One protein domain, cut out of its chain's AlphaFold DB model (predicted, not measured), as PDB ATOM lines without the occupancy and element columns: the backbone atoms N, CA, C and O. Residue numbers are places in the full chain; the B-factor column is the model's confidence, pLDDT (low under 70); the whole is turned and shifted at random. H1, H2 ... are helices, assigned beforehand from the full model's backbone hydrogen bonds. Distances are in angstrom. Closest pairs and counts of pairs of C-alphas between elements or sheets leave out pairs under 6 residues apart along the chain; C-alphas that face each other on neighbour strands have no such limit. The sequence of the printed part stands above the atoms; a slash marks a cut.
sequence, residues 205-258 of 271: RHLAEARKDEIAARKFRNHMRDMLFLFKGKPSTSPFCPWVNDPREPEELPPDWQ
ATOM      1  N   ARG A 205      49.276 -20.223 -47.608       86.56
ATOM      2  CA  ARG A 205      49.837 -20.370 -46.257       86.56
ATOM      3  C   ARG A 205      48.999 -21.298 -45.387       86.56
ATOM      4  O   ARG A 205      49.577 -22.140 -44.719       86.56
ATOM      5  N   HIS A 206      47.676 -21.173 -45.430       88.00
ATOM      6  CA  HIS A 206      46.774 -22.065 -44.707       88.00
ATOM      7  C   HIS A 206      46.947 -23.524 -45.151       88.00
ATOM      8  O   HIS A 206      47.122 -24.397 -44.313       88.00
ATOM      9  N   LEU A 207      46.983 -23.777 -46.464       87.88
ATOM     10  CA  LEU A 207      47.219 -25.114 -47.014       87.88
ATOM     11  C   LEU A 207      48.589 -25.668 -46.611       87.88
ATOM     12  O   LEU A 207      48.694 -26.838 -46.257       87.88
ATOM     13  N   ALA A 208      49.635 -24.838 -46.655       89.44
ATOM     14  CA  ALA A 208      50.980 -25.251 -46.270       89.44
ATOM     15  C   ALA A 208      51.073 -25.606 -44.777       89.44
ATOM     16  O   ALA A 208      51.647 -26.644 -44.448       89.44
ATOM     17  N   GLU A 209      50.494 -24.784 -43.896       90.25
ATOM     18  CA  GLU A 209      50.504 -25.057 -42.455       90.25
ATOM     19  C   GLU A 209      49.655 -26.287 -42.129       90.25
ATOM     20  O   GLU A 209      50.151 -27.204 -41.491       90.25
ATOM     21  N   ALA A 210      48.444 -26.398 -42.683       90.81
ATOM     22  CA  ALA A 210      47.595 -27.561 -42.443       90.81
ATOM     23  C   ALA A 210      48.237 -28.872 -42.930       90.81
ATOM     24  O   ALA A 210      48.127 -29.903 -42.272       90.81
ATOM     25  N   ARG A 211      48.958 -28.840 -44.064       92.00
ATOM     26  CA  ARG A 211      49.716 -29.997 -44.567       92.00
ATOM     27  C   ARG A 211      50.837 -30.385 -43.604       92.00
ATOM     28  O   ARG A 211      51.066 -31.567 -43.361       92.00
ATOM     29  N   LYS A 212      51.548 -29.393 -43.069       91.31
ATOM     30  CA  LYS A 212      52.630 -29.589 -42.102       91.31
ATOM     31  C   LYS A 212      52.100 -30.149 -40.777       91.31
ATOM     32  O   LYS A 212      52.686 -31.102 -40.267       91.31
ATOM     33  N   ASP A 213      50.992 -29.612 -40.278       91.94
ATOM     34  CA  ASP A 213      50.331 -30.063 -39.051       91.94
ATOM     35  C   ASP A 213      49.817 -31.499 -39.187       91.94
ATOM     36  O   ASP A 213      50.047 -32.321 -38.303       91.94
ATOM     37  N   GLU A 214      49.208 -31.844 -40.325       93.31
ATOM     38  CA  GLU A 214      48.754 -33.211 -40.587       93.31
ATOM     39  C   GLU A 214      49.934 -34.190 -40.642       93.31
ATOM     40  O   GLU A 214      49.892 -35.232 -39.991       93.31
ATOM     41  N   ILE A 215      51.025 -33.861 -41.346       92.38
ATOM     42  CA  ILE A 215      52.227 -34.716 -41.366       92.38
ATOM     43  C   ILE A 215      52.783 -34.901 -39.948       92.38
ATOM     44  O   ILE A 215      53.148 -36.017 -39.571       92.38
ATOM     45  N   ALA A 216      52.836 -33.831 -39.151       92.56
ATOM     46  CA  ALA A 216      53.273 -33.911 -37.762       92.56
ATOM     47  C   ALA A 216      52.350 -34.818 -36.928       92.56
ATOM     48  O   ALA A 216      52.843 -35.653 -36.166       92.56
ATOM     49  N   ALA A 217      51.033 -34.728 -37.125       90.88
ATOM     50  CA  ALA A 217      50.055 -35.574 -36.449       90.88
ATOM     51  C   ALA A 217      50.196 -37.054 -36.846       90.88
ATOM     52  O   ALA A 217      50.171 -37.920 -35.970       90.88
ATOM     53  N   ARG A 218      50.430 -37.362 -38.131       92.56
ATOM     54  CA  ARG A 218      50.719 -38.731 -38.605       92.56
ATOM     55  C   ARG A 218      51.977 -39.300 -37.968       92.56
ATOM     56  O   ARG A 218      51.961 -40.426 -37.476       92.56
ATOM     57  N   LYS A 219      53.053 -38.508 -37.928       92.06
ATOM     58  CA  LYS A 219      54.314 -38.888 -37.274       92.06
ATOM     59  C   LYS A 219      54.112 -39.164 -35.791       92.06
ATOM     60  O   LYS A 219      54.588 -40.181 -35.300       92.06
ATOM     61  N   PHE A 220      53.365 -38.306 -35.097       91.62
ATOM     62  CA  PHE A 220      53.017 -38.517 -33.696       91.62
ATOM     63  C   PHE A 220      52.209 -39.807 -33.497       91.62
ATOM     64  O   PHE A 220      52.579 -40.630 -32.662       91.62
ATOM     65  N   ARG A 221      51.151 -40.030 -34.290       90.50
ATOM     66  CA  ARG A 221      50.331 -41.249 -34.200       90.50
ATOM     67  C   ARG A 221      51.162 -42.505 -34.466       90.50
ATOM     68  O   ARG A 221      51.112 -43.435 -33.670       90.50
ATOM     69  N   ASN A 222      51.969 -42.515 -35.526       90.44
ATOM     70  CA  ASN A 222      52.870 -43.626 -35.845       90.44
ATOM     71  C   ASN A 222      53.890 -43.882 -34.732       90.44
ATOM     72  O   ASN A 222      54.074 -45.026 -34.332       90.44
ATOM     73  N   HIS A 223      54.493 -42.828 -34.179       89.12
ATOM     74  CA  HIS A 223      55.401 -42.958 -33.045       89.12
ATOM     75  C   HIS A 223      54.704 -43.587 -31.829       89.12
ATOM     76  O   HIS A 223      55.237 -44.515 -31.229       89.12
ATOM     77  N   MET A 224      53.484 -43.155 -31.496       87.00
ATOM     78  CA  MET A 224      52.710 -43.734 -30.392       87.00
ATOM     79  C   MET A 224      52.348 -45.211 -30.625       87.00
ATOM     80  O   MET A 224      52.372 -45.994 -29.672       87.00
ATOM     81  N   ARG A 225      52.059 -45.603 -31.876       86.31
ATOM     82  CA  ARG A 225      51.857 -47.011 -32.275       86.31
ATOM     83  C   ARG A 225      53.122 -47.839 -32.030       86.31
ATOM     84  O   ARG A 225      53.050 -48.867 -31.356       86.31
ATOM     85  N   ASP A 226      54.269 -47.354 -32.510       83.50
ATOM     86  CA  ASP A 226      55.570 -48.020 -32.365       83.50
ATOM     87  C   ASP A 226      55.934 -48.194 -30.876       83.50
ATOM     88  O   ASP A 226      56.298 -49.289 -30.439       83.50
ATOM     89  N   MET A 227      55.749 -47.145 -30.067       82.19
ATOM     90  CA  MET A 227      56.019 -47.185 -28.625       82.19
ATOM     91  C   MET A 227      55.110 -48.171 -27.882       82.19
ATOM     92  O   MET A 227      55.574 -48.894 -27.000       82.19
ATOM     93  N   LEU A 228      53.820 -48.238 -28.228       77.94
ATOM     94  CA  LEU A 228      52.900 -49.190 -27.605       77.94
ATOM     95  C   LEU A 228      53.282 -50.638 -27.939       77.94
ATOM     96  O   LEU A 228      53.302 -51.484 -27.038       77.94
ATOM     97  N   PHE A 229      53.577 -50.919 -29.212       71.62
ATOM     98  CA  PHE A 229      53.974 -52.254 -29.653       71.62
ATOM     99  C   PHE A 229      55.256 -52.708 -28.945       71.62
ATOM    100  O   PHE A 229      55.292 -53.823 -28.423       71.62
ATOM    101  N   LEU A 230      56.248 -51.814 -28.832       74.56
ATOM    102  CA  LEU A 230      57.509 -52.067 -28.130       74.56
ATOM    103  C   LEU A 230      57.300 -52.445 -26.651       74.56
ATOM    104  O   LEU A 230      57.963 -53.351 -26.155       74.56
ATOM    105  N   PHE A 231      56.384 -51.772 -25.943       72.44
ATOM    106  CA  PHE A 231      56.187 -51.986 -24.502       72.44
ATOM    107  C   PHE A 231      55.192 -53.095 -24.134       72.44
ATOM    108  O   PHE A 231      55.343 -53.700 -23.074       72.44
ATOM    109  N   LYS A 232      54.153 -53.352 -24.943       72.00
ATOM    110  CA  LYS A 232      53.078 -54.302 -24.580       72.00
ATOM    111  C   LYS A 232      53.031 -55.572 -25.429       72.00
ATOM    112  O   LYS A 232      52.448 -56.555 -24.972       72.00
ATOM    113  N   GLY A 233      53.571 -55.566 -26.652       70.19
ATOM    114  CA  GLY A 233      53.551 -56.715 -27.576       70.19
ATOM    115  C   GLY A 233      52.156 -57.230 -27.979       70.19
ATOM    116  O   GLY A 233      52.049 -58.242 -28.666       70.19
ATOM    117  N   LYS A 234      51.080 -56.562 -27.542       77.00
ATOM    118  CA  LYS A 234      49.670 -56.876 -27.818       77.00
ATOM    119  C   LYS A 234      48.893 -55.569 -28.059       77.00
ATOM    120  O   LYS A 234      49.295 -54.539 -27.508       77.00
ATOM    121  N   PRO A 235      47.791 -55.593 -28.834       78.06
ATOM    122  CA  PRO A 235      46.960 -54.412 -29.082       78.06
ATOM    123  C   PRO A 235      46.451 -53.739 -27.794       78.06
ATOM    124  O   PRO A 235      46.201 -54.404 -26.786       78.06
ATOM    125  N   SER A 236      46.276 -52.415 -27.826       78.31
ATOM    126  CA  SER A 236      45.692 -51.639 -26.724       78.31
ATOM    127  C   SER A 236      44.214 -51.976 -26.539       78.31
ATOM    128  O   SER A 236      43.456 -51.996 -27.503       78.31
ATOM    129  N   THR A 237      43.780 -52.154 -25.293       80.56
ATOM    130  CA  THR A 237      42.366 -52.318 -24.913       80.56
ATOM    131  C   THR A 237      41.739 -51.028 -24.362       80.56
ATOM    132  O   THR A 237      40.611 -51.054 -23.878       80.56
ATOM    133  N   SER A 238      42.457 -49.896 -24.397       78.94
ATOM    134  CA  SER A 238      41.963 -48.624 -23.851       78.94
ATOM    135  C   SER A 238      40.840 -48.034 -24.718       78.94
ATOM    136  O   SER A 238      41.049 -47.863 -25.921       78.94
ATOM    137  N   PRO A 239      39.702 -47.623 -24.124       79.50
ATOM    138  CA  PRO A 239      38.603 -47.000 -24.861       79.50
ATOM    139  C   PRO A 239      38.920 -45.567 -25.317       79.50
ATOM    140  O   PRO A 239      38.249 -45.041 -26.197       79.50
ATOM    141  N   PHE A 240      39.945 -44.929 -24.743       76.12
ATOM    142  CA  PHE A 240      40.276 -43.525 -25.012       76.12
ATOM    143  C   PHE A 240      41.212 -43.328 -26.211       76.12
ATOM    144  O   PHE A 240      41.262 -42.242 -26.779       76.12
ATOM    145  N   CYS A 241      41.946 -44.371 -26.615       75.56
ATOM    146  CA  CYS A 241      42.895 -44.307 -27.729       75.56
ATOM    147  C   CYS A 241      42.769 -45.532 -28.656       75.56
ATOM    148  O   CYS A 241      43.748 -46.266 -28.822       75.56
ATOM    149  N   PRO A 242      41.587 -45.784 -29.254       78.38
ATOM    150  CA  PRO A 242      41.376 -46.942 -30.128       78.38
ATOM    151  C   PRO A 242      42.246 -46.884 -31.396       78.38
ATOM    152  O   PRO A 242      42.720 -47.916 -31.864       78.38
ATOM    153  N   TRP A 243      42.553 -45.671 -31.871       81.56
ATOM    154  CA  TRP A 243      43.333 -45.397 -33.085       81.56
ATOM    155  C   TRP A 243      44.784 -45.907 -33.055       81.56
ATOM    156  O   TRP A 243      45.449 -45.995 -34.090       81.56
ATOM    157  N   VAL A 244      45.308 -46.237 -31.869       83.56
ATOM    158  CA  VAL A 244      46.674 -46.769 -31.701       83.56
ATOM    159  C   VAL A 244      46.781 -48.202 -32.242       83.56
ATOM    160  O   VAL A 244      47.877 -48.680 -32.509       83.56
ATOM    161  N   ASN A 245      45.656 -48.889 -32.445       82.00
ATOM    162  CA  ASN A 245      45.638 -50.212 -33.071       82.00
ATOM    163  C   ASN A 245      45.446 -50.155 -34.594       82.00
ATOM    164  O   ASN A 245      45.543 -51.192 -35.251       82.00
ATOM    165  N   ASP A 246      45.167 -48.976 -35.153       85.75
ATOM    166  CA  ASP A 246      44.963 -48.816 -36.590       85.75
ATOM    167  C   ASP A 246      46.283 -48.997 -37.362       85.75
ATOM    168  O   ASP A 246      47.364 -48.736 -36.813       85.75
ATOM    169  N   PRO A 247      46.223 -49.389 -38.651       86.31
ATOM    170  CA  PRO A 247      47.397 -49.483 -39.510       86.31
ATOM    171  C   PRO A 247      48.207 -48.182 -39.573       86.31
ATOM    172  O   PRO A 247      47.681 -47.077 -39.427       86.31
ATOM    173  N   ARG A 248      49.511 -48.318 -39.841       85.56
ATOM    174  CA  ARG A 248      50.432 -47.184 -39.972       85.56
ATOM    175  C   ARG A 248      49.993 -46.255 -41.104       85.56
ATOM    176  O   ARG A 248      49.689 -46.695 -42.210       85.56
ATOM    177  N   GLU A 249      50.032 -44.959 -40.833       87.94
ATOM    178  CA  GLU A 249      49.700 -43.936 -41.821       87.94
ATOM    179  C   GLU A 249      50.957 -43.525 -42.608       87.94
ATOM    180  O   GLU A 249      52.031 -43.405 -42.011       87.94
ATOM    181  N   PRO A 250      50.867 -43.269 -43.925       90.75
ATOM    182  CA  PRO A 250      52.008 -42.777 -44.691       90.75
ATOM    183  C   PRO A 250      52.368 -41.344 -44.266       90.75
ATOM    184  O   PRO A 250      51.497 -40.477 -44.173       90.75
ATOM    185  N   GLU A 251      53.659 -41.090 -44.031       88.50
ATOM    186  CA  GLU A 251      54.194 -39.793 -43.567       88.50
ATOM    187  C   GLU A 251      54.346 -38.749 -44.688       88.50
ATOM    188  O   GLU A 251      54.752 -37.613 -44.440       88.50
ATOM    189  N   GLU A 252      53.970 -39.115 -45.911       89.31
ATOM    190  CA  GLU A 252      53.849 -38.220 -47.055       89.31
ATOM    191  C   GLU A 252      52.373 -38.044 -47.421       89.31
ATOM    192  O   GLU A 252      51.589 -38.996 -47.436       89.31
ATOM    193  N   LEU A 253      51.989 -36.800 -47.714       89.94
ATOM    194  CA  LEU A 253      50.637 -36.473 -48.157       89.94
ATOM    195  C   LEU A 253      50.554 -36.451 -49.686       89.94
ATOM    196  O   LEU A 253      51.466 -35.901 -50.312       89.94
ATOM    197  N   PRO A 254      49.456 -36.952 -50.284       91.31
ATOM    198  CA  PRO A 254      49.204 -36.832 -51.716       91.31
ATOM    199  C   PRO A 254      49.241 -35.373 -52.217       91.31
ATOM    200  O   PRO A 254      48.964 -34.444 -51.449       91.31
ATOM    201  N   PRO A 255      49.595 -35.122 -53.493       87.44
ATOM    202  CA  PRO A 255      49.622 -33.773 -54.068       87.44
ATOM    203  C   PRO A 255      48.275 -33.037 -54.023       87.44
ATOM    204  O   PRO A 255      48.261 -31.812 -53.917       87.44
ATOM    205  N   ASP A 256      47.176 -33.780 -54.085       89.12
ATOM    206  CA  ASP A 256      45.781 -33.335 -54.089       89.12
ATOM    207  C   ASP A 256      45.142 -33.282 -52.691       89.12
ATOM    208  O   ASP A 256      43.963 -32.956 -52.562       89.12
ATOM    209  N   TRP A 257      45.912 -33.562 -51.633       90.88
ATOM    210  CA  TRP A 257      45.414 -33.508 -50.263       90.88
ATOM    211  C   TRP A 257      44.918 -32.102 -49.898       90.88
ATOM    212  O   TRP A 257      45.615 -31.102 -50.098       90.88
ATOM    213  N   GLN A 258      43.726 -32.040 -49.305       87.81
ATOM    214  CA  GLN A 258      43.130 -30.819 -48.774       87.81
ATOM    215  C   GLN A 258      42.825 -30.988 -47.285       87.81
ATOM    216  O   GLN A 258      42.448 -32.085 -46.862       87.81
TER     217      GLN A 258
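What this domain is: This is residues 205 to 258 of the 271 residues of the protein "HNHc domain-containing protein" of Mycobacterium xenopi 3993 (UniProt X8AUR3). One long helix, H1, makes the length of a rod, and the chain after it folds back along one side of it. On that side the short helix H2 packs on the later part of H1, and residues 246 to 258, with no named element, run back toward the beginning of H1. The printed part has 54 residues with two named helices, H1 then H2, and no named strand; the class is all helix. It is loose, with a radius of gyration of the C-alphas of 13.4 A, and spans 40 by 19 by 14 A.

How they stand to each other: H1, residues 205 to 232, touches H2, residues 242 to 245, with its residues 221 to 228 alone. The closest C-alphas are those of Arg 225 and Val 244, 5.2 A apart. In H1 every O i to N i+4 pair is within hydrogen-bond range; H2 is too short for such a pair, and its one O i to N i+3 pair is within range.

Where its parts are: H1 begins at C-alpha 205 (49.837, -20.370, -46.257) and measures 40.4 A from first to last C-alpha. H2 measures 6.1 A and ends at C-alpha 245 (45.638, -50.212, -33.071).

The domain as a whole: The C-alphas farthest apart, those of Arg 205 and Gly 233, are 41.0 A apart. The link from H1 to H2 is short, with 9 residues. The printed part has no cut, and no printed residue is under 70 in pLDDT.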